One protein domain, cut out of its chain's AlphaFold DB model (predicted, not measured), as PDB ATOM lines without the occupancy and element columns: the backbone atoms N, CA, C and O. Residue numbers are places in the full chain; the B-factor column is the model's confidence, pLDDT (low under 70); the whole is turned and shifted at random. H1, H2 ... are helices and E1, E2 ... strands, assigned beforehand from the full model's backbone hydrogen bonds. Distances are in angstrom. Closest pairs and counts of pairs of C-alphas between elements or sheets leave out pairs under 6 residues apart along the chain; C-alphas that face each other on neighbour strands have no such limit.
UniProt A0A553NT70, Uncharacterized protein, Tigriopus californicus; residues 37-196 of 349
ATOM      1  N   GLU A  37      21.667  60.312  35.373       87.62
ATOM      2  CA  GLU A  37      20.765  59.187  35.207       87.62
ATOM      3  C   GLU A  37      21.403  57.900  35.743       87.62
ATOM      4  O   GLU A  37      20.810  57.232  36.589       87.62
ATOM      5  N   CYS A  38      22.648  57.602  35.347       90.31
ATOM      6  CA  CYS A  38      23.361  56.402  35.792       90.31
ATOM      7  C   CYS A  38      23.573  56.415  37.310       90.31
ATOM      8  O   CYS A  38      23.346  55.419  37.987       90.31
ATOM      9  N   GLN A  39      23.978  57.563  37.865       90.75
ATOM     10  CA  GLN A  39      24.203  57.703  39.306       90.75
ATOM     11  C   GLN A  39      22.913  57.521  40.111       90.75
ATOM     12  O   GLN A  39      22.931  56.941  41.196       90.75
ATOM     13  N   MET A  40      21.791  58.022  39.597       89.69
ATOM     14  CA  MET A  40      20.488  57.852  40.231       89.69
ATOM     15  C   MET A  40      20.078  56.371  40.254       89.69
ATOM     16  O   MET A  40      19.714  55.872  41.321       89.69
ATOM     17  N   TRP A  41      20.232  55.650  39.139       89.88
ATOM     18  CA  TRP A  41      19.939  54.214  39.075       89.88
ATOM     19  C   TRP A  41      20.870  53.370  39.950       89.88
ATOM     20  O   TRP A  41      20.380  52.567  40.740       89.88
ATOM     21  N   ALA A  42      22.173  53.654  39.949       88.25
ATOM     22  CA  ALA A  42      23.132  53.017  40.854       88.25
ATOM     23  C   ALA A  42      22.792  53.244  42.344       88.25
ATOM     24  O   ALA A  42      23.038  52.394  43.205       88.25
ATOM     25  N   ASN A  43      22.192  54.391  42.684       87.38
ATOM     26  CA  ASN A  43      21.702  54.651  44.040       87.38
ATOM     27  C   ASN A  43      20.423  53.867  44.370       87.38
ATOM     28  O   ASN A  43      20.201  53.549  45.542       87.38
ATOM     29  N   LEU A  44      19.582  53.574  43.373       82.88
ATOM     30  CA  LEU A  44      18.415  52.708  43.534       82.88
ATOM     31  C   LEU A  44      18.823  51.237  43.664       82.88
ATOM     32  O   LEU A  44      18.270  50.574  44.533       82.88
ATOM     33  N   GLU A  45      19.835  50.766  42.927       78.94
ATOM     34  CA  GLU A  45      20.381  49.397  43.031       78.94
ATOM     35  C   GLU A  45      20.744  49.015  44.466       78.94
ATOM     36  O   GLU A  45      20.358  47.960  44.964       78.94
ATOM     37  N   ASN A  46      21.426  49.918  45.173       69.06
ATOM     38  CA  ASN A  46      21.822  49.700  46.565       69.06
ATOM     39  C   ASN A  46      20.641  49.694  47.549       69.06
ATOM     40  O   ASN A  46      20.793  49.277  48.698       69.06
ATOM     41  N   LYS A  47      19.479  50.201  47.130       66.50
ATOM     42  CA  LYS A  47      18.251  50.235  47.934       66.50
ATOM     43  C   LYS A  47      17.277  49.126  47.550       66.50
ATOM     44  O   LYS A  47      16.386  48.812  48.340       66.50
ATOM     45  N   THR A  48      17.413  48.545  46.362       56.19
ATOM     46  CA  THR A  48      16.487  47.537  45.859       56.19
ATOM     47  C   THR A  48      16.721  46.179  46.513       56.19
ATOM     48  O   THR A  48      17.720  45.510  46.286       56.19
ATOM     49  N   LEU A  49      15.724  45.818  47.328       58.34
ATOM     50  CA  LEU A  49      15.268  44.490  47.744       58.34
ATOM     51  C   LEU A  49      16.363  43.477  48.120       58.34
ATOM     52  O   LEU A  49      16.775  42.672  47.284       58.34
ATOM     53  N   PRO A  50      16.735  43.383  49.413       54.28
ATOM     54  CA  PRO A  50      17.244  42.115  49.920       54.28
ATOM     55  C   PRO A  50      16.216  41.019  49.602       54.28
ATOM     56  O   PRO A  50      15.101  41.048  50.130       54.28
ATOM     57  N   LEU A  51      16.572  40.047  48.753       54.78
ATOM     58  CA  LEU A  51      15.820  38.794  48.703       54.78
ATOM     59  C   LEU A  51      15.919  38.191  50.094       54.78
ATOM     60  O   LEU A  51      17.006  37.848  50.562       54.78
ATOM     61  N   GLN A  52      14.791  38.126  50.790       50.62
ATOM     62  CA  GLN A  52      14.775  37.622  52.148       50.62
ATOM     63  C   GLN A  52      15.302  36.183  52.165       50.62
ATOM     64  O   GLN A  52      14.721  35.279  51.574       50.62
ATOM     65  N   ASN A  53      16.424  36.001  52.859       49.38
ATOM     66  CA  ASN A  53      16.947  34.743  53.388       49.38
ATOM     67  C   ASN A  53      17.247  33.597  52.397       49.38
ATOM     68  O   ASN A  53      17.646  32.533  52.864       49.38
ATOM     69  N   GLN A  54      17.109  33.773  51.073       55.53
ATOM     70  CA  GLN A  54      17.325  32.685  50.094       55.53
ATOM     71  C   GLN A  54      18.110  33.063  48.826       55.53
ATOM     72  O   GLN A  54      18.252  32.232  47.933       55.53
ATOM     73  N   GLY A  55      18.659  34.276  48.731       63.00
ATOM     74  CA  GLY A  55      19.485  34.655  47.584       63.00
ATOM     75  C   GLY A  55      20.037  36.070  47.679       63.00
ATOM     76  O   GLY A  55      19.639  36.854  48.539       63.00
ATOM     77  N   HIS A  56      20.984  36.401  46.807       73.19
ATOM     78  CA  HIS A  56      21.418  37.774  46.554       73.19
ATOM     79  C   HIS A  56      21.166  38.058  45.079       73.19
ATOM     80  O   HIS A  56      21.545  37.258  44.223       73.19
ATOM     81  N   LEU A  57      20.497  39.173  44.797       85.00
ATOM     82  CA  LEU A  57      20.406  39.704  43.445       85.00
ATOM     83  C   LEU A  57      21.585  40.639  43.255       85.00
ATOM     84  O   LEU A  57      21.783  41.560  44.045       85.00
ATOM     85  N   ASN A  58      22.374  40.380  42.224       89.38
ATOM     86  CA  ASN A  58      23.358  41.328  41.755       89.38
ATOM     87  C   ASN A  58      22.676  42.223  40.726       89.38
ATOM     88  O   ASN A  58      22.334  41.754  39.640       89.38
ATOM     89  N   CYS A  59      22.435  43.469  41.110       91.25
ATOM     90  CA  CYS A  59      21.815  44.474  40.266       91.25
ATOM     91  C   CYS A  59      22.880  45.413  39.706       91.25
ATOM     92  O   CYS A  59      23.796  45.809  40.426       91.25
ATOM     93  N   THR A  60      22.756  45.759  38.430       92.00
ATOM     94  CA  THR A  60      23.665  46.658  37.723       92.00
ATOM     95  C   THR A  60      22.885  47.627  36.855       92.00
ATOM     96  O   THR A  60      21.943  47.215  36.176       92.00
ATOM     97  N   THR A  61      23.307  48.890  36.822       92.44
ATOM     98  CA  THR A  61      22.706  49.902  35.943       92.44
ATOM     99  C   THR A  61      22.860  49.451  34.500       92.44
ATOM    100  O   THR A  61      23.946  49.015  34.108       92.44
ATOM    101  N   ASN A  62      21.802  49.578  33.702       91.44
ATOM    102  CA  ASN A  62      21.877  49.210  32.295       91.44
ATOM    103  C   ASN A  62      22.760  50.191  31.499       91.44
ATOM    104  O   ASN A  62      22.970  51.344  31.885       91.44
ATOM    105  N   ASP A  63      23.235  49.757  30.334       89.25
ATOM    106  CA  ASP A  63      24.146  50.540  29.487       89.25
ATOM    107  C   ASP A  63      23.549  51.867  28.980       89.25
ATOM    108  O   ASP A  63      24.271  52.789  28.599       89.25
ATOM    109  N   HIS A  64      22.219  51.979  28.986       89.50
ATOM    110  CA  HIS A  64      21.492  53.181  28.577       89.50
ATOM    111  C   HIS A  64      21.195  54.142  29.731       89.50
ATOM    112  O   HIS A  64      20.633  55.210  29.494       89.50
ATOM    113  N   CYS A  65      21.533  53.771  30.967       91.25
ATOM    114  CA  CYS A  65      21.196  54.506  32.184       91.25
ATOM    115  C   CYS A  65      19.712  54.884  32.284       91.25
ATOM    116  O   CYS A  65      19.338  55.913  32.841       91.25
ATOM    117  N   THR A  66      18.853  54.029  31.743       91.88
ATOM    118  CA  THR A  66      17.397  54.140  31.831       91.88
ATOM    119  C   THR A  66      16.823  53.197  32.876       91.88
ATOM    120  O   THR A  66      15.618  53.210  33.089       91.88
ATOM    121  N   GLY A  67      17.648  52.377  33.521       93.00
ATOM    122  CA  GLY A  67      17.177  51.325  34.401       93.00
ATOM    123  C   GLY A  67      18.295  50.516  35.037       93.00
ATOM    124  O   GLY A  67      19.462  50.905  34.997       93.00
ATOM    125  N   PHE A  68      17.930  49.357  35.570       92.94
ATOM    126  CA  PHE A  68      18.862  48.362  36.086       92.94
ATOM    127  C   PHE A  68      18.432  46.951  35.681       92.94
ATOM    128  O   PHE A  68      17.248  46.682  35.464       92.94
ATOM    129  N   ASP A  69      19.410  46.056  35.649       93.50
ATOM    130  CA  ASP A  69      19.266  44.628  35.411       93.50
ATOM    131  C   ASP A  69      19.770  43.878  36.638       93.50
ATOM    132  O   ASP A  69      20.857  44.153  37.141       93.50
ATOM    133  N   CYS A  70      18.992  42.926  37.127       92.81
ATOM    134  CA  CYS A  70      19.317  42.124  38.289       92.81
ATOM    135  C   CYS A  70      19.332  40.643  37.929       92.81
ATOM    136  O   CYS A  70      18.410  40.122  37.298       92.81
ATOM    137  N   VAL A  71      20.360  39.946  38.400       93.31
ATOM    138  CA  VAL A  71      20.514  38.498  38.240       93.31
ATOM    139  C   VAL A  71      20.805  37.852  39.584       93.31
ATOM    140  O   VAL A  71      21.528  38.400  40.413       93.31
ATOM    141  N   GLY A  72      20.241  36.676  39.822       90.75
ATOM    142  CA  GLY A  72      20.442  35.952  41.066       90.75
ATOM    143  C   GLY A  72      19.975  34.508  40.985       90.75
ATOM    144  O   GLY A  72      19.598  34.007  39.927       90.75
ATOM    145  N   MET A  73      20.006  33.843  42.133       87.88
ATOM    146  CA  MET A  73      19.515  32.478  42.302       87.88
ATOM    147  C   MET A  73      18.391  32.482  43.336       87.88
ATOM    148  O   MET A  73      18.514  33.123  44.380       87.88
ATOM    149  N   TYR A  74      17.311  31.761  43.050       83.88
ATOM    150  CA  TYR A  74      16.205  31.523  43.973       83.88
ATOM    151  C   TYR A  74      15.789  30.054  43.874       83.88
ATOM    152  O   TYR A  74      15.450  29.588  42.788       83.88
ATOM    153  N   GLN A  75      15.836  29.321  44.993       85.12
ATOM    154  CA  GLN A  75      15.558  27.873  45.032       85.12
ATOM    155  C   GLN A  75      16.348  27.084  43.965       85.12
ATOM    156  O   GLN A  75      15.772  26.326  43.186       85.12
ATOM    157  N   ASP A  76      17.660  27.327  43.881       87.94
ATOM    158  CA  ASP A  76      18.588  26.704  42.920       87.94
ATOM    159  C   ASP A  76      18.266  26.935  41.430       87.94
ATOM    160  O   ASP A  76      18.883  26.331  40.551       87.94
ATOM    161  N   LYS A  77      17.345  27.854  41.119       89.62
ATOM    162  CA  LYS A  77      17.040  28.287  39.753       89.62
ATOM    163  C   LYS A  77      17.501  29.720  39.530       89.62
ATOM    164  O   LYS A  77      17.387  30.570  40.416       89.62
ATOM    165  N   ALA A  78      18.029  29.980  38.336       90.94
ATOM    166  CA  ALA A  78      18.406  31.323  37.928       90.94
ATOM    167  C   ALA A  78      17.154  32.202  37.822       90.94
ATOM    168  O   ALA A  78      16.157  31.809  37.220       90.94
ATOM    169  N   LEU A  79      17.234  33.390  38.410       91.12
ATOM    170  CA  LEU A  79      16.228  34.437  38.335       91.12
ATOM    171  C   LEU A  79      16.890  35.665  37.717       91.12
ATOM    172  O   LEU A  79      17.956  36.091  38.168       91.12
ATOM    173  N   SER A  80      16.242  36.261  36.724       93.19
ATOM    174  CA  SER A  80      16.596  37.586  36.230       93.19
ATOM    175  C   SER A  80      15.375  38.492  36.255       93.19
ATOM    176  O   SER A  80      14.255  38.060  35.995       93.19
ATOM    177  N   PHE A  81      15.577  39.759  36.580       91.75
ATOM    178  CA  PHE A  81      14.570  40.792  36.378       91.75
ATOM    179  C   PHE A  81      15.265  42.121  36.132       91.75
ATOM    180  O   PHE A  81      16.361  42.356  36.628       91.75
ATOM    181  N   GLY A  82      14.628  42.997  35.383       92.56
ATOM    182  CA  GLY A  82      15.112  44.330  35.103       92.56
ATOM    183  C   GLY A  82      13.949  45.297  35.035       92.56
ATOM    184  O   GLY A  82      12.783  44.914  34.894       92.56
ATOM    185  N   MET A  83      14.274  46.570  35.177       93.06
ATOM    186  CA  MET A  83      13.315  47.652  35.045       93.06
ATOM    187  C   MET A  83      13.983  48.806  34.319       93.06
ATOM    188  O   MET A  83      15.098  49.177  34.677       93.06
ATOM    189  N   ARG A  84      13.299  49.409  33.341       94.31
ATOM    190  CA  ARG A  84      13.764  50.629  32.669       94.31
ATOM    191  C   ARG A  84      12.633  51.606  32.379       94.31
ATOM    192  O   ARG A  84      11.525  51.202  32.041       94.31
ATOM    193  N   VAL A  85      12.915  52.900  32.477       93.88
ATOM    194  CA  VAL A  85      11.980  53.959  32.084       93.88
ATOM    195  C   VAL A  85      11.976  54.154  30.572       93.88
ATOM    196  O   VAL A  85      13.020  54.131  29.919       93.88
ATOM    197  N   LEU A  86      10.792  54.422  30.031       93.12
ATOM    198  CA  LEU A  86      10.540  54.755  28.633       93.12
ATOM    199  C   LEU A  86       9.990  56.189  28.564       93.12
ATOM    200  O   LEU A  86       8.793  56.408  28.360       93.12
ATOM    201  N   PRO A  87      10.848  57.203  28.784       90.94
ATOM    202  CA  PRO A  87      10.393  58.567  29.015       90.94
ATOM    203  C   PRO A  87       9.816  59.258  27.783       90.94
ATOM    204  O   PRO A  87       9.062  60.218  27.936       90.94
ATOM    205  N   CYS A  88      10.191  58.799  26.589       88.62
ATOM    206  CA  CYS A  88       9.787  59.388  25.315       88.62
ATOM    207  C   CYS A  88       8.506  58.781  24.735       88.62
ATOM    208  O   CYS A  88       8.073  59.208  23.667       88.62
ATOM    209  N   GLN A  89       7.895  57.830  25.445       86.75
ATOM    210  CA  GLN A  89       6.551  57.358  25.142       86.75
ATOM    211  C   GLN A  89       5.502  58.400  25.539       86.75
ATOM    212  O   GLN A  89       5.738  59.241  26.417       86.75
ATOM    213  N   ASP A  90       4.345  58.328  24.886       85.75
ATOM    214  CA  ASP A  90       3.162  59.104  25.238       85.75
ATOM    215  C   ASP A  90       1.952  58.160  25.405       85.75
ATOM    216  O   ASP A  90       1.407  57.696  24.400       85.75
ATOM    217  N   PRO A  91       1.557  57.811  26.648       90.00
ATOM    218  CA  PRO A  91       2.109  58.286  27.926       90.00
ATOM    219  C   PRO A  91       3.481  57.664  28.272       90.00
ATOM    220  O   PRO A  91       3.809  56.587  27.775       90.00
ATOM    221  N   PRO A  92       4.295  58.297  29.147       92.19
ATOM    222  CA  PRO A  92       5.562  57.719  29.593       92.19
ATOM    223  C   PRO A  92       5.335  56.392  30.324       92.19
ATOM    224  O   PRO A  92       4.432  56.279  31.159       92.19
ATOM    225  N   GLY A  93       6.194  55.417  30.034       93.19
ATOM    226  CA  GLY A  93       6.087  54.060  30.562       93.19
ATOM    227  C   GLY A  93       7.297  53.619  31.381       93.19
ATOM    228  O   GLY A  93       8.353  54.254  31.383       93.19
ATOM    229  N   VAL A  94       7.140  52.495  32.068       93.50
ATOM    230  CA  VAL A  94       8.201  51.732  32.725       93.50
ATOM    231  C   VAL A  94       8.079  50.296  32.257       93.50
ATOM    232  O   VAL A  94       7.052  49.657  32.472       93.50
ATOM    233  N   GLU A  95       9.123  49.784  31.625       93.31
ATOM    234  CA  GLU A  95       9.200  48.378  31.271       93.31
ATOM    235  C   GLU A  95       9.769  47.588  32.441       93.31
ATOM    236  O   GLU A  95      10.840  47.923  32.950       93.31
ATOM    237  N   VAL A  96       9.069  46.533  32.844       91.62
ATOM    238  CA  VAL A  96       9.583  45.511  33.755       91.62
ATOM    239  C   VAL A  96       9.673  44.217  32.970       91.62
ATOM    240  O   VAL A  96       8.701  43.790  32.347       91.62
ATOM    241  N   PHE A  97      10.839  43.595  33.006       92.12
ATOM    242  CA  PHE A  97      11.126  42.384  32.253       92.12
ATOM    243  C   PHE A  97      11.929  41.410  33.102       92.12
ATOM    244  O   PHE A  97      12.483  41.786  34.133       92.12
ATOM    245  N   GLY A  98      11.995  40.148  32.696       92.12
ATOM    246  CA  GLY A  98      12.757  39.151  33.436       92.12
ATOM    247  C   GLY A  98      12.471  37.715  33.040       92.12
ATOM    248  O   GLY A  98      11.750  37.425  32.090       92.12
ATOM    249  N   SER A  99      13.046  36.798  33.806       90.56
ATOM    250  CA  SER A  99      12.836  35.364  33.695       90.56
ATOM    251  C   SER A  99      12.839  34.745  35.088       90.56
ATOM    252  O   SER A  99      13.780  34.925  35.862       90.56
ATOM    253  N   ALA A 100      11.772  34.017  35.405       89.25
ATOM    254  CA  ALA A 100      11.586  33.300  36.659       89.25
ATOM    255  C   ALA A 100      11.035  31.884  36.384       89.25
ATOM    256  O   ALA A 100       9.842  31.616  36.582       89.25
ATOM    257  N   PRO A 101      11.887  30.945  35.927       87.31
ATOM    258  CA  PRO A 101      11.467  29.596  35.537       87.31
ATOM    259  C   PRO A 101      10.811  28.791  36.669       87.31
ATOM    260  O   PRO A 101      10.014  27.888  36.423       87.31
ATOM    261  N   GLN A 102      11.111  29.103  37.933       83.25
ATOM    262  CA  GLN A 102      10.444  28.513  39.100       83.25
ATOM    263  C   GLN A 102       8.934  28.799  39.143       83.25
ATOM    264  O   GLN A 102       8.196  28.025  39.745       83.25
ATOM    265  N   PHE A 103       8.487  29.860  38.470       81.44
ATOM    266  CA  PHE A 103       7.085  30.259  38.349       81.44
ATOM    267  C   PHE A 103       6.558  30.054  36.922       81.44
ATOM    268  O   PHE A 103       5.599  30.708  36.519       81.44
ATOM    269  N   ASN A 104       7.202  29.177  36.136       83.69
ATOM    270  CA  ASN A 104       6.836  28.890  34.745       83.69
ATOM    271  C   ASN A 104       6.731  30.157  33.872       83.69
ATOM    272  O   ASN A 104       5.846  30.279  33.025       83.69
ATOM    273  N   THR A 105       7.603  31.132  34.135       81.69
ATOM    274  CA  THR A 105       7.622  32.416  33.433       81.69
ATOM    275  C   THR A 105       9.013  32.627  32.854       81.69
ATOM    276  O   THR A 105       9.945  32.975  33.576       81.69
ATOM    277  N   GLU A 106       9.166  32.400  31.554       86.94
ATOM    278  CA  GLU A 106      10.418  32.627  30.831       86.94
ATOM    279  C   GLU A 106      10.282  33.889  29.979       86.94
ATOM    280  O   GLU A 106       9.344  33.999  29.194       86.94
ATOM    281  N   ASN A 107      11.226  34.825  30.116       84.44
ATOM    282  CA  ASN A 107      11.338  36.022  29.272       84.44
ATOM    283  C   ASN A 107      10.048  36.854  29.176       84.44
ATOM    284  O   ASN A 107       9.549  37.128  28.085       84.44
ATOM    285  N   PHE A 108       9.514  37.277  30.319       85.44
ATOM    286  CA  PHE A 108       8.403  38.220  30.330       85.44
ATOM    287  C   PHE A 108       8.906  39.654  30.130       85.44
ATOM    288  O   PHE A 108      10.000  40.008  30.573       85.44
ATOM    289  N   SER A 109       8.086  40.490  29.502       88.06
ATOM    290  CA  SER A 109       8.261  41.942  29.462       88.06
ATOM    291  C   SER A 109       6.888  42.607  29.433       88.06
ATOM    292  O   SER A 109       5.998  42.171  28.704       88.06
ATOM    293  N   HIS A 110       6.716  43.653  30.239       88.50
ATOM    294  CA  HIS A 110       5.508  44.472  30.286       88.50
ATOM    295  C   HIS A 110       5.853  45.941  30.438       88.50
ATOM    296  O   HIS A 110       6.691  46.299  31.265       88.50
ATOM    297  N   VAL A 111       5.141  46.792  29.700       90.88
ATOM    298  CA  VAL A 111       5.225  48.245  29.853       90.88
ATOM    299  C   VAL A 111       4.040  48.734  30.678       90.88
ATOM    300  O   VAL A 111       2.882  48.610  30.281       90.88
ATOM    301  N   PHE A 112       4.348  49.313  31.832       91.19
ATOM    302  CA  PHE A 112       3.397  49.918  32.753       91.19
ATOM    303  C   PHE A 112       3.380  51.433  32.580       91.19
ATOM    304  O   PHE A 112       4.424  52.078  32.523       91.19
ATOM    305  N   THR A 113       2.189  52.007  32.539       93.81
ATOM    306  CA  THR A 113       1.935  53.447  32.536       93.81
ATOM    307  C   THR A 113       1.484  53.899  33.932       93.81
ATOM    308  O   THR A 113       1.579  53.166  34.925       93.81
ATOM    309  N   HIS A 114       1.051  55.153  34.072       94.88
ATOM    310  CA  HIS A 114       0.607  55.651  35.368       94.88
ATOM    311  C   HIS A 114      -0.624  54.878  35.874       94.88
ATOM    312  O   HIS A 114      -1.627  54.746  35.180       94.88
ATOM    313  N   ARG A 115      -0.551  54.406  37.125       93.56
ATOM    314  CA  ARG A 115      -1.590  53.637  37.836       93.56
ATOM    315  C   ARG A 115      -1.908  52.284  37.214       93.56
ATOM    316  O   ARG A 115      -2.911  51.673  37.590       93.56
ATOM    317  N   SER A 116      -1.063  51.780  36.318       90.94
ATOM    318  CA  SER A 116      -1.169  50.389  35.897       90.94
ATOM    319  C   SER A 116      -1.060  49.480  37.113       90.94
ATOM    320  O   SER A 116      -0.214  49.691  37.987       90.94
ATOM    321  N   GLN A 117      -1.934  48.478  37.155       90.38
ATOM    322  CA  GLN A 117      -1.947  47.458  38.190       90.38
ATOM    323  C   GLN A 117      -1.650  46.102  37.570       90.38
ATOM    324  O   GLN A 117      -2.140  45.793  36.482       90.38
ATOM    325  N   TYR A 118      -0.874  45.300  38.284       87.75
ATOM    326  CA  TYR A 118      -0.536  43.943  37.902       87.75
ATOM    327  C   TYR A 118      -0.764  43.004  39.080       87.75
ATOM    328  O   TYR A 118      -0.268  43.250  40.181       87.75
ATOM    329  N   ASP A 119      -1.536  41.946  38.852       85.88
ATOM    330  CA  ASP A 119      -1.825  40.950  39.875       85.88
ATOM    331  C   ASP A 119      -0.603  40.025  40.015       85.88
ATOM    332  O   ASP A 119      -0.290  39.230  39.131       85.88
ATOM    333  N   LEU A 120       0.111  40.150  41.134       80.50
ATOM    334  CA  LEU A 120       1.184  39.239  41.504       80.50
ATOM    335  C   LEU A 120       0.550  37.953  42.039       80.50
ATOM    336  O   LEU A 120      -0.217  38.012  43.011       80.50
ATOM    337  N   PRO A 121       0.871  36.786  41.465       69.69
ATOM    338  CA  PRO A 121       0.340  35.540  41.980       69.69
ATOM    339  C   PRO A 121       0.771  35.343  43.444       69.69
ATOM    340  O   PRO A 121       1.922  35.585  43.809       69.69
ATOM    341  N   GLY A 122      -0.180  34.933  44.292       63.62
ATOM    342  CA  GLY A 122      -0.058  34.966  45.757       63.62
ATOM    343  C   GLY A 122       1.152  34.225  46.329       63.62
ATOM    344  O   GLY A 122       1.706  34.648  47.338       63.62
ATOM    345  N   HIS A 123       1.644  33.194  45.636       66.62
ATOM    346  CA  HIS A 123       2.848  32.455  46.030       66.62
ATOM    347  C   HIS A 123       4.137  33.301  46.013       66.62
ATOM    348  O   HIS A 123       5.140  32.893  46.595       66.62
ATOM    349  N   LEU A 124       4.132  34.462  45.347       64.81
ATOM    350  CA  LEU A 124       5.246  35.417  45.355       64.81
ATOM    351  C   LEU A 124       5.243  36.320  46.589       64.81
ATOM    352  O   LEU A 124       6.263  36.936  46.904       64.81
ATOM    353  N   LEU A 125       4.109  36.426  47.284       66.06
ATOM    354  CA  LEU A 125       4.028  37.195  48.510       66.06
ATOM    355  C   LEU A 125       4.529  36.338  49.663       66.06
ATOM    356  O   LEU A 125       3.905  35.355  50.060       66.06
ATOM    357  N   ASN A 126       5.653  36.742  50.245       64.94
ATOM    358  CA  ASN A 126       6.080  36.158  51.499       64.94
ATOM    359  C   ASN A 126       5.067  36.542  52.586       64.94
ATOM    360  O   ASN A 126       5.067  37.678  53.065       64.94
ATOM    361  N   LEU A 127       4.232  35.579  52.987       64.31
ATOM    362  CA  LEU A 127       3.250  35.735  54.058       64.31
ATOM    363  C   LEU A 127       3.892  36.351  55.306       64.31
ATOM    364  O   LEU A 127       3.274  37.192  55.942       64.31
ATOM    365  N   SER A 128       5.154  36.035  55.625       61.41
ATOM    366  CA  SER A 128       5.827  36.582  56.817       61.41
ATOM    367  C   SER A 128       6.027  38.107  56.817       61.41
ATOM    368  O   SER A 128       6.319  38.674  57.867       61.41
ATOM    369  N   MET A 129       5.844  38.789  55.678       59.69
ATOM    370  CA  MET A 129       5.799  40.257  55.613       59.69
ATOM    371  C   MET A 129       4.433  40.837  56.003       59.69
ATOM    372  O   MET A 129       4.307  42.049  56.181       59.69
ATOM    373  N   LEU A 130       3.400  40.003  56.108       65.38
ATOM    374  CA  LEU A 130       2.064  40.439  56.475       65.38
ATOM    375  C   LEU A 130       1.886  40.446  57.998       65.38
ATOM    376  O   LEU A 130       2.412  39.572  58.693       65.38
ATOM    377  N   PRO A 131       1.130  41.422  58.534       68.31
ATOM    378  CA  PRO A 131       0.689  41.414  59.923       68.31
ATOM    379  C   PRO A 131       0.152  40.042  60.353       68.31
ATOM    380  O   PRO A 131      -0.642  39.438  59.635       68.31
ATOM    381  N   GLN A 132       0.529  39.579  61.552       71.19
ATOM    382  CA  GLN A 132       0.091  38.281  62.095       71.19
ATOM    383  C   GLN A 132      -1.435  38.113  62.101       71.19
ATOM    384  O   GLN A 132      -1.919  37.004  61.926       71.19
ATOM    385  N   SER A 133      -2.194  39.207  62.205       67.06
ATOM    386  CA  SER A 133      -3.660  39.206  62.131       67.06
ATOM    387  C   SER A 133      -4.238  38.676  60.810       67.06
ATOM    388  O   SER A 133      -5.438  38.450  60.730       67.06
ATOM    389  N   ILE A 134      -3.419  38.538  59.763       66.12
ATOM    390  CA  ILE A 134      -3.822  38.052  58.434       66.12
ATOM    391  C   ILE A 134      -3.512  36.556  58.273       66.12
ATOM    392  O   ILE A 134      -4.112  35.903  57.431       66.12
ATOM    393  N   MET A 135      -2.628  35.996  59.104       65.94
ATOM    394  CA  MET A 135      -2.243  34.577  59.049       65.94
ATOM    395  C   MET A 135      -3.397  33.628  59.381       65.94
ATOM    396  O   MET A 135      -3.384  32.486  58.937       65.94
ATOM    397  N   ASP A 136      -4.387  34.106  60.141       68.62
ATOM    398  CA  ASP A 136      -5.581  33.336  60.505       68.62
ATOM    399  C   ASP A 136      -6.672  33.387  59.418       68.62
ATOM    400  O   ASP A 136      -7.639  32.625  59.467       68.62
ATOM    401  N   ALA A 137      -6.542  34.294  58.443       64.75
ATOM    402  CA  ALA A 137      -7.437  34.374  57.297       64.75
ATOM    403  C   ALA A 137      -6.979  33.394  56.213       64.75
ATOM    404  O   ALA A 137      -5.785  33.167  56.039       64.75
ATOM    405  N   ASN A 138      -7.937  32.825  55.480       70.12
ATOM    406  CA  ASN A 138      -7.693  31.849  54.422       70.12
ATOM    407  C   ASN A 138      -6.653  32.392  53.421       70.12
ATOM    408  O   ASN A 138      -6.946  33.283  52.623       70.12
ATOM    409  N   THR A 139      -5.414  31.904  53.505       70.44
ATOM    410  CA  THR A 139      -4.269  32.454  52.761       70.44
ATOM    411  C   THR A 139      -4.368  32.216  51.260       70.44
ATOM    412  O   THR A 139      -3.662  32.866  50.494       70.44
ATOM    413  N   ASP A 140      -5.256  31.314  50.846       76.00
ATOM    414  CA  ASP A 140      -5.475  30.937  49.451       76.00
ATOM    415  C   ASP A 140      -6.028  32.098  48.604       76.00
ATOM    416  O   ASP A 140      -5.784  32.145  47.399       76.00
ATOM    417  N   ASP A 141      -6.695  33.076  49.231       82.25
ATOM    418  CA  ASP A 141      -7.289  34.237  48.546       82.25
ATOM    419  C   ASP A 141      -6.364  35.470  48.522       82.25
ATOM    420  O   ASP A 141      -6.675  36.506  47.911       82.25
ATOM    421  N   LEU A 142      -5.207  35.379  49.185       83.50
ATOM    422  CA  LEU A 142      -4.227  36.452  49.205       83.50
ATOM    423  C   LEU A 142      -3.520  36.544  47.849       83.50
ATOM    424  O   LEU A 142      -2.776  35.654  47.439       83.50
ATOM    425  N   HIS A 143      -3.662  37.689  47.195       86.94
ATOM    426  CA  HIS A 143      -2.927  38.024  45.982       86.94
ATOM    427  C   HIS A 143      -2.219  39.367  46.143       86.94
ATOM    428  O   HIS A 143      -2.646  40.251  46.894       86.94
ATOM    429  N   GLY A 144      -1.097  39.518  45.448       87.50
ATOM    430  CA  GLY A 144      -0.390  40.786  45.410       87.50
ATOM    431  C   GLY A 144      -0.914  41.658  44.289       87.50
ATOM    432  O   GLY A 144      -1.332  41.164  43.250       87.50
ATOM    433  N   LYS A 145      -0.865  42.969  44.482       90.12
ATOM    434  CA  LYS A 145      -1.055  43.949  43.420       90.12
ATOM    435  C   LYS A 145       0.145  44.856  43.365       90.12
ATOM    436  O   LYS A 145       0.465  45.544  44.329       90.12
ATOM    437  N   PHE A 146       0.798  44.846  42.228       90.38
ATOM    438  CA  PHE A 146       1.850  45.770  41.885       90.38
ATOM    439  C   PHE A 146       1.232  46.987  41.205       90.38
ATOM    440  O   PHE A 146       0.402  46.833  40.317       90.38
ATOM    441  N   GLU A 147       1.599  48.188  41.634       93.12
ATOM    442  CA  GLU A 147       1.064  49.446  41.123       93.12
ATOM    443  C   GLU A 147       2.207  50.421  40.833       93.12
ATOM    444  O   GLU A 147       3.058  50.682  41.690       93.12
ATOM    445  N   VAL A 148       2.198  50.980  39.623       93.69
ATOM    446  CA  VAL A 148       3.238  51.891  39.132       93.69
ATOM    447  C   VAL A 148       2.724  53.327  39.136       93.69
ATOM    448  O   VAL A 148       1.654  53.634  38.614       93.69
ATOM    449  N   HIS A 149       3.468  54.244  39.748       95.62
ATOM    450  CA  HIS A 149       3.153  55.674  39.776       95.62
ATOM    451  C   HIS A 149       4.195  56.408  38.943       95.62
ATOM    452  O   HIS A 149       5.374  56.324  39.249       95.62
ATOM    453  N   ILE A 150       3.780  57.119  37.894       95.19
ATOM    454  CA  ILE A 150       4.670  57.868  37.006       95.19
ATOM    455  C   ILE A 150       4.057  59.247  36.818       95.19
ATOM    456  O   ILE A 150       2.877  59.370  36.496       95.19
ATOM    457  N   LYS A 151       4.855  60.292  37.010       94.62
ATOM    458  CA  LYS A 151       4.450  61.674  36.766       94.62
ATOM    459  C   LYS A 151       5.582  62.428  36.087       94.62
ATOM    460  O   LYS A 151       6.677  62.528  36.631       94.62
ATOM    461  N   ARG A 152       5.317  63.003  34.911       92.50
ATOM    462  CA  ARG A 152       6.277  63.882  34.231       92.50
ATOM    463  C   ARG A 152       6.343  65.234  34.945       92.50
ATOM    464  O   ARG A 152       5.313  65.824  35.266       92.50
ATOM    465  N   ASN A 153       7.558  65.722  35.174       93.06
ATOM    466  CA  ASN A 153       7.845  67.055  35.682       93.06
ATOM    467  C   ASN A 153       8.547  67.873  34.580       93.06
ATOM    468  O   ASN A 153       9.767  67.769  34.418       93.06
ATOM    469  N   PRO A 154       7.794  68.666  33.791       88.00
ATOM    470  CA  PRO A 154       8.351  69.388  32.651       88.00
ATOM    471  C   PRO A 154       9.337  70.487  33.069       88.00
ATOM    472  O   PRO A 154      10.300  70.741  32.351       88.00
ATOM    473  N   GLU A 155       9.148  71.101  34.240       92.19
ATOM    474  CA  GLU A 155      10.008  72.185  34.732       92.19
ATOM    475  C   GLU A 155      11.423  71.694  35.049       92.19
ATOM    476  O   GLU A 155      12.409  72.377  34.775       92.19
ATOM    477  N   ARG A 156      11.522  70.486  35.611       91.00
ATOM    478  CA  ARG A 156      12.795  69.871  36.010       91.00
ATOM    479  C   ARG A 156      13.365  68.908  34.976       91.00
ATOM    480  O   ARG A 156      14.434  68.354  35.213       91.00
ATOM    481  N   LYS A 157      12.669  68.709  33.848       91.44
ATOM    482  CA  LYS A 157      12.996  67.687  32.840       91.44
ATOM    483  C   LYS A 157      13.213  66.312  33.493       91.44
ATOM    484  O   LYS A 157      14.207  65.635  33.241       91.44
ATOM    485  N   SER A 158      12.301  65.927  34.385       93.69
ATOM    486  CA  SER A 158      12.396  64.690  35.163       93.69
ATOM    487  C   SER A 158      11.085  63.900  35.159       93.69
ATOM    488  O   SER A 158      10.010  64.421  34.847       93.69
ATOM    489  N   LEU A 159      11.174  62.614  35.483       93.81
ATOM    490  CA  LEU A 159      10.048  61.738  35.795       93.81
ATOM    491  C   LEU A 159      10.091  61.410  37.278       93.81
ATOM    492  O   LEU A 159      11.111  60.967  37.787       93.81
ATOM    493  N   VAL A 160       8.974  61.595  37.965       94.94
ATOM    494  CA  VAL A 160       8.801  61.123  39.335       94.94
ATOM    495  C   VAL A 160       8.141  59.755  39.269       94.94
ATOM    496  O   VAL A 160       7.041  59.630  38.727       94.94
ATOM    497  N   MET A 161       8.824  58.743  39.794       94.25
ATOM    498  CA  MET A 161       8.398  57.352  39.743       94.25
ATOM    499  C   MET A 161       8.236  56.763  41.145       94.25
ATOM    500  O   MET A 161       9.064  56.964  42.030       94.25
ATOM    501  N   GLY A 162       7.175  55.992  41.347       93.12
ATOM    502  CA  GLY A 162       6.922  55.235  42.564       93.12
ATOM    503  C   GLY A 162       6.471  53.822  42.232       93.12
ATOM    504  O   GLY A 162       5.804  53.592  41.223       93.12
ATOM    505  N   LEU A 163       6.830  52.885  43.100       91.19
ATOM    506  CA  LEU A 163       6.505  51.479  42.945       91.19
ATOM    507  C   LEU A 163       5.918  50.937  44.235       91.19
ATOM    508  O   LEU A 163       6.550  50.992  45.293       91.19
ATOM    509  N   ILE A 164       4.691  50.439  44.144       91.12
ATOM    510  CA  ILE A 164       3.892  50.059  45.300       91.12
ATOM    511  C   ILE A 164       3.460  48.609  45.131       91.12
ATOM    512  O   ILE A 164       2.871  48.243  44.120       91.12
ATOM    513  N   VAL A 165       3.708  47.794  46.146       89.50
ATOM    514  CA  VAL A 165       3.149  46.449  46.263       89.50
ATOM    515  C   VAL A 165       2.067  46.478  47.327       89.50
ATOM    516  O   VAL A 165       2.259  47.003  48.423       89.50
ATOM    517  N   ARG A 166       0.904  45.925  47.010       89.44
ATOM    518  CA  ARG A 166      -0.222  45.781  47.924       89.44
ATOM    519  C   ARG A 166      -0.524  44.305  48.119       89.44
ATOM    520  O   ARG A 166      -0.513  43.557  47.152       89.44
ATOM    521  N   GLY A 167      -0.807  43.891  49.347       88.25
ATOM    522  CA  GLY A 167      -1.390  42.576  49.625       88.25
ATOM    523  C   GLY A 167      -2.901  42.725  49.721       88.25
ATOM    524  O   GLY A 167      -3.364  43.579  50.484       88.25
ATOM    525  N   CYS A 168      -3.658  41.955  48.946       87.19
ATOM    526  CA  CYS A 168      -5.110  42.066  48.865       87.19
ATOM    527  C   CYS A 168      -5.783  40.702  49.048       87.19
ATOM    528  O   CYS A 168      -5.269  39.685  48.598       87.19
ATOM    529  N   ILE A 169      -6.936  40.707  49.715       86.81
ATOM    530  CA  ILE A 169      -7.867  39.580  49.815       86.81
ATOM    531  C   ILE A 169      -9.143  40.047  49.115       86.81
ATOM    532  O   ILE A 169      -9.684  41.111  49.440       86.81
ATOM    533  N   ASP A 170      -9.574  39.314  48.091       86.06
ATOM    534  CA  ASP A 170     -10.655  39.712  47.183       86.06
ATOM    535  C   ASP A 170     -10.461  41.113  46.562       86.06
ATOM    536  O   ASP A 170      -9.629  41.341  45.684       86.06
ATOM    537  N   LYS A 171     -11.262  42.093  46.994       86.06
ATOM    538  CA  LYS A 171     -11.215  43.486  46.524       86.06
ATOM    539  C   LYS A 171     -10.550  44.420  47.534       86.06
ATOM    540  O   LYS A 171     -10.365  45.599  47.232       86.06
ATOM    541  N   THR A 172     -10.190  43.914  48.711       89.00
ATOM    542  CA  THR A 172      -9.716  44.721  49.833       89.00
ATOM    543  C   THR A 172      -8.217  44.537  50.008       89.00
ATOM    544  O   THR A 172      -7.737  43.438  50.272       89.00
ATOM    545  N   CYS A 173      -7.462  45.626  49.884       89.62
ATOM    546  CA  CYS A 173      -6.020  45.606  50.105       89.62
ATOM    547  C   CYS A 173      -5.697  45.957  51.556       89.62
ATOM    548  O   CYS A 173      -5.997  47.055  52.021       89.62
ATOM    549  N   ILE A 174      -5.092  45.001  52.250       87.25
ATOM    550  CA  ILE A 174      -4.803  45.029  53.689       87.25
ATOM    551  C   ILE A 174      -3.361  45.439  53.988       87.25
ATOM    552  O   ILE A 174      -3.059  45.868  55.098       87.25
ATOM    553  N   SER A 175      -2.473  45.340  52.998       85.75
ATOM    554  CA  SER A 175      -1.084  45.778  53.105       85.75
ATOM    555  C   SER A 175      -0.719  46.678  51.933       85.75
ATOM    556  O   SER A 175      -1.191  46.473  50.813       85.75
ATOM    557  N   LYS A 176       0.123  47.677  52.197       90.12
ATOM    558  CA  LYS A 176       0.719  48.568  51.203       90.12
ATOM    559  C   LYS A 176       2.181  48.787  51.572       90.12
ATOM    560  O   LYS A 176       2.473  49.356  52.619       90.12
ATOM    561  N   GLN A 177       3.078  48.393  50.684       86.75
ATOM    562  CA  GLN A 177       4.513  48.578  50.809       86.75
ATOM    563  C   GLN A 177       5.023  49.353  49.599       86.75
ATOM    564  O   GLN A 177       4.836  48.942  48.457       86.75
ATOM    565  N   ASN A 178       5.686  50.478  49.845       87.56
ATOM    566  CA  ASN A 178       6.394  51.188  48.788       87.56
ATOM    567  C   ASN A 178       7.770  50.529  48.629       87.56
ATOM    568  O   ASN A 178       8.537  50.502  49.591       87.56
ATOM    569  N   ILE A 179       8.084  50.001  47.444       84.06
ATOM    570  CA  ILE A 179       9.442  49.531  47.127       84.06
ATOM    571  C   ILE A 179      10.365  50.752  47.046       84.06
ATOM    572  O   ILE A 179      11.424  50.791  47.665       84.06
ATOM    573  N   PHE A 180       9.910  51.786  46.343       87.19
ATOM    574  CA  PHE A 180      10.443  53.141  46.409       87.19
ATOM    575  C   PHE A 180       9.317  54.127  46.088       87.19
ATOM    576  O   PHE A 180       8.360  53.800  45.382       87.19
ATOM    577  N   SER A 181       9.419  55.333  46.629       89.12
ATOM    578  CA  SER A 181       8.454  56.412  46.428       89.12
ATOM    579  C   SER A 181       9.167  57.648  45.906       89.12
ATOM    580  O   SER A 181      10.255  57.971  46.383       89.12
ATOM    581  N   ASP A 182       8.530  58.330  44.958       91.12
ATOM    582  CA  ASP A 182       8.937  59.645  44.461       91.12
ATOM    583  C   ASP A 182      10.396  59.715  43.975       91.12
ATOM    584  O   ASP A 182      11.087  60.718  44.157       91.12
ATOM    585  N   ALA A 183      10.878  58.639  43.347       91.69
ATOM    586  CA  ALA A 183      12.187  58.612  42.714       91.69
ATOM    587  C   ALA A 183      12.193  59.595  41.538       91.69
ATOM    588  O   ALA A 183      11.488  59.395  40.549       91.69
ATOM    589  N   GLU A 184      12.968  60.671  41.659       93.50
ATOM    590  CA  GLU A 184      13.138  61.663  40.599       93.50
ATOM    591  C   GLU A 184      14.224  61.197  39.621       93.50
ATOM    592  O   GLU A 184      15.408  61.137  39.951       93.50
ATOM    593  N   ILE A 185      13.797  60.863  38.408       92.00
ATOM    594  CA  ILE A 185      14.601  60.299  37.331       92.00
ATOM    595  C   ILE A 185      14.835  61.403  36.301       92.00
ATOM    596  O   ILE A 185      13.865  61.862  35.693       92.00
ATOM    597  N   PRO A 186      16.078  61.868  36.091       91.31
ATOM    598  CA  PRO A 186      16.369  62.811  35.018       91.31
ATOM    599  C   PRO A 186      16.021  62.179  33.668       91.31
ATOM    600  O   PRO A 186      16.293  61.001  33.438       91.31
ATOM    601  N   VAL A 187      15.371  62.946  32.798       85.44
ATOM    602  CA  VAL A 187      14.893  62.463  31.502       85.44
ATOM    603  C   VAL A 187      15.708  63.116  30.392       85.44
ATOM    604  O   VAL A 187      15.751  64.349  30.335       85.44
ATOM    605  N   PRO A 188      16.314  62.334  29.480       81.81
ATOM    606  CA  PRO A 188      16.955  62.907  28.306       81.81
ATOM    607  C   PRO A 188      15.920  63.609  27.418       81.81
ATOM    608  O   PRO A 188      14.758  63.206  27.350       81.81
ATOM    609  N   GLU A 189      16.338  64.659  26.710       82.88
ATOM    610  CA  GLU A 189      15.459  65.329  25.751       82.88
ATOM    611  C   GLU A 189      15.060  64.363  24.629       82.88
ATOM    612  O   GLU A 189      15.903  63.804  23.927       82.88
ATOM    613  N   CYS A 190      13.754  64.169  24.458       83.69
ATOM    614  CA  CYS A 190      13.200  63.337  23.402       83.69
ATOM    615  C   CYS A 190      13.269  64.102  22.075       83.69
ATOM    616  O   CYS A 190      12.352  64.838  21.728       83.69
ATOM    617  N   THR A 191      14.375  63.964  21.339       79.12
ATOM    618  CA  THR A 191      14.557  64.631  20.035       79.12
ATOM    619  C   THR A 191      13.624  64.093  18.957       79.12
ATOM    620  O   THR A 191      13.269  64.827  18.042       79.12
ATOM    621  N   ASN A 192      13.201  62.834  19.082       70.81
ATOM    622  CA  ASN A 192      12.202  62.220  18.220       70.81
ATOM    623  C   ASN A 192      11.108  61.647  19.116       70.81
ATOM    624  O   ASN A 192      11.402  60.825  19.988       70.81
ATOM    625  N   HIS A 193       9.859  62.061  18.901       62.16
ATOM    626  CA  HIS A 193       8.733  61.262  19.366       62.16
ATOM    627  C   HIS A 193       8.828  59.924  18.640       62.16
ATOM    628  O   HIS A 193       8.636  59.843  17.427       62.16
ATOM    629  N   VAL A 194       9.225  58.892  19.376       58.25
ATOM    630  CA  VAL A 194       9.131  57.527  18.887       58.25
ATOM    631  C   VAL A 194       7.659  57.177  19.022       58.25
ATOM    632  O   VAL A 194       7.224  56.706  20.069       58.25
ATOM    633  N   ASP A 195       6.882  57.465  17.979       55.62
ATOM    634  CA  ASP A 195       5.629  56.747  17.785       55.62
ATOM    635  C   ASP A 195       6.028  55.278  17.694       55.62
ATOM    636  O   ASP A 195       6.686  54.864  16.733       55.62
ATOM    637  N   HIS A 196       5.731  54.509  18.742       55.75
ATOM    638  CA  HIS A 196       5.978  53.079  18.725       55.75
ATOM    639  C   HIS A 196       5.175  52.499  17.561       55.75
ATOM    640  O   HIS A 196       3.944  52.529  17.513       55.75
TER     641      HIS A 196
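What this domain is: This is residues 37 to 196 of the 349 residues of an uncharacterized protein of Tigriopus californicus (UniProt A0A553NT70). Two twisted antiparallel sheets, E1 to E5 and E6 to E9, are set as an open V: they come near each other where E4 begins and E5 ends beside E7, and spread apart toward the other ends of these strands. The one helix, H1, covers edge strand E1 and reaches E9 with its first residues, while the long loop 121 to 141 lies toward the open end of the V. The printed part has 160 residues, in the order H1, then E1 to E9, and is mostly strand. Each sheet runs in chain order as a meander, each strand the antiparallel neighbour of the one before. The whole is compact, with a radius of gyration of the C-alphas of 16.7 A, yet elongated, spanning 54 by 34 by 27 A.

Where its parts are: Find C-alpha 37 at (20.765, 59.187, 35.207); from there H1 runs over residues 37 to 45, 12.5 A. Next come E1, residues 57 to 61, 12.9 A; E2, 67 to 74, 22.0 A; E3, 77 to 86, 29.4 A; E4, 93 to 100, 22.3 A; and E5, 105 to 112, 18.0 A, which bends by 52 degrees at residue 108. E6, residues 117 to 120, spans 9.4 A. Look for C-alpha 142 at (-4.227, 36.452, 49.205), where E7 begins and runs to 153, 35.6 A. E8, 158 to 169, spans 35.4 A, and E9, 172 to 186, spans 35.0 A, bends by 73 degrees at residue 175 and ends with C-alpha 186 at (16.369, 62.811, 35.018).

How they stand to each other: H1 is on the first sheet, over E1, at a height of 6.4 A over the sheet; on the local plane it stands at 1 degree to E1, along the strands. Their closest C-alphas are those of Glu 45 and Cys 59, 5.8 A apart. In H1 every O i to N i+4 pair is within hydrogen-bond range. In the hairpin E2 and E3, find N 70 and O 81 within hydrogen-bond range at 2.7 A; in the hairpin E4 and E5, N 96 and O 110 at 2.9 A. Between the sheets, the closest C-alphas of E5 and E7 are those of Phe 112 and Val 148, 6.7 A apart. E3 and E8 are apart. In the second sheet, N 118 of E6 and O 146 of E7 are 2.8 A apart, and N 165 of E8 and O 177 of E9 are 2.8 A apart. H1 only grazes this sheet; its closest C-alphas with E9 are those of Glu 37 and Pro 186, 5.7 A apart.

The domain as a whole: The C-alphas farthest apart, those of Asp 136 and Thr 191, are 55.0 A apart. The printed part has no cut. The links H1 to E1 and E6 to E7 are long. Confidence is under 70 at residues 46 to 55, 121 to 131, 133 to 137 and 193 to 196 of the model; the mean pLDDT of the printed part is 83.6.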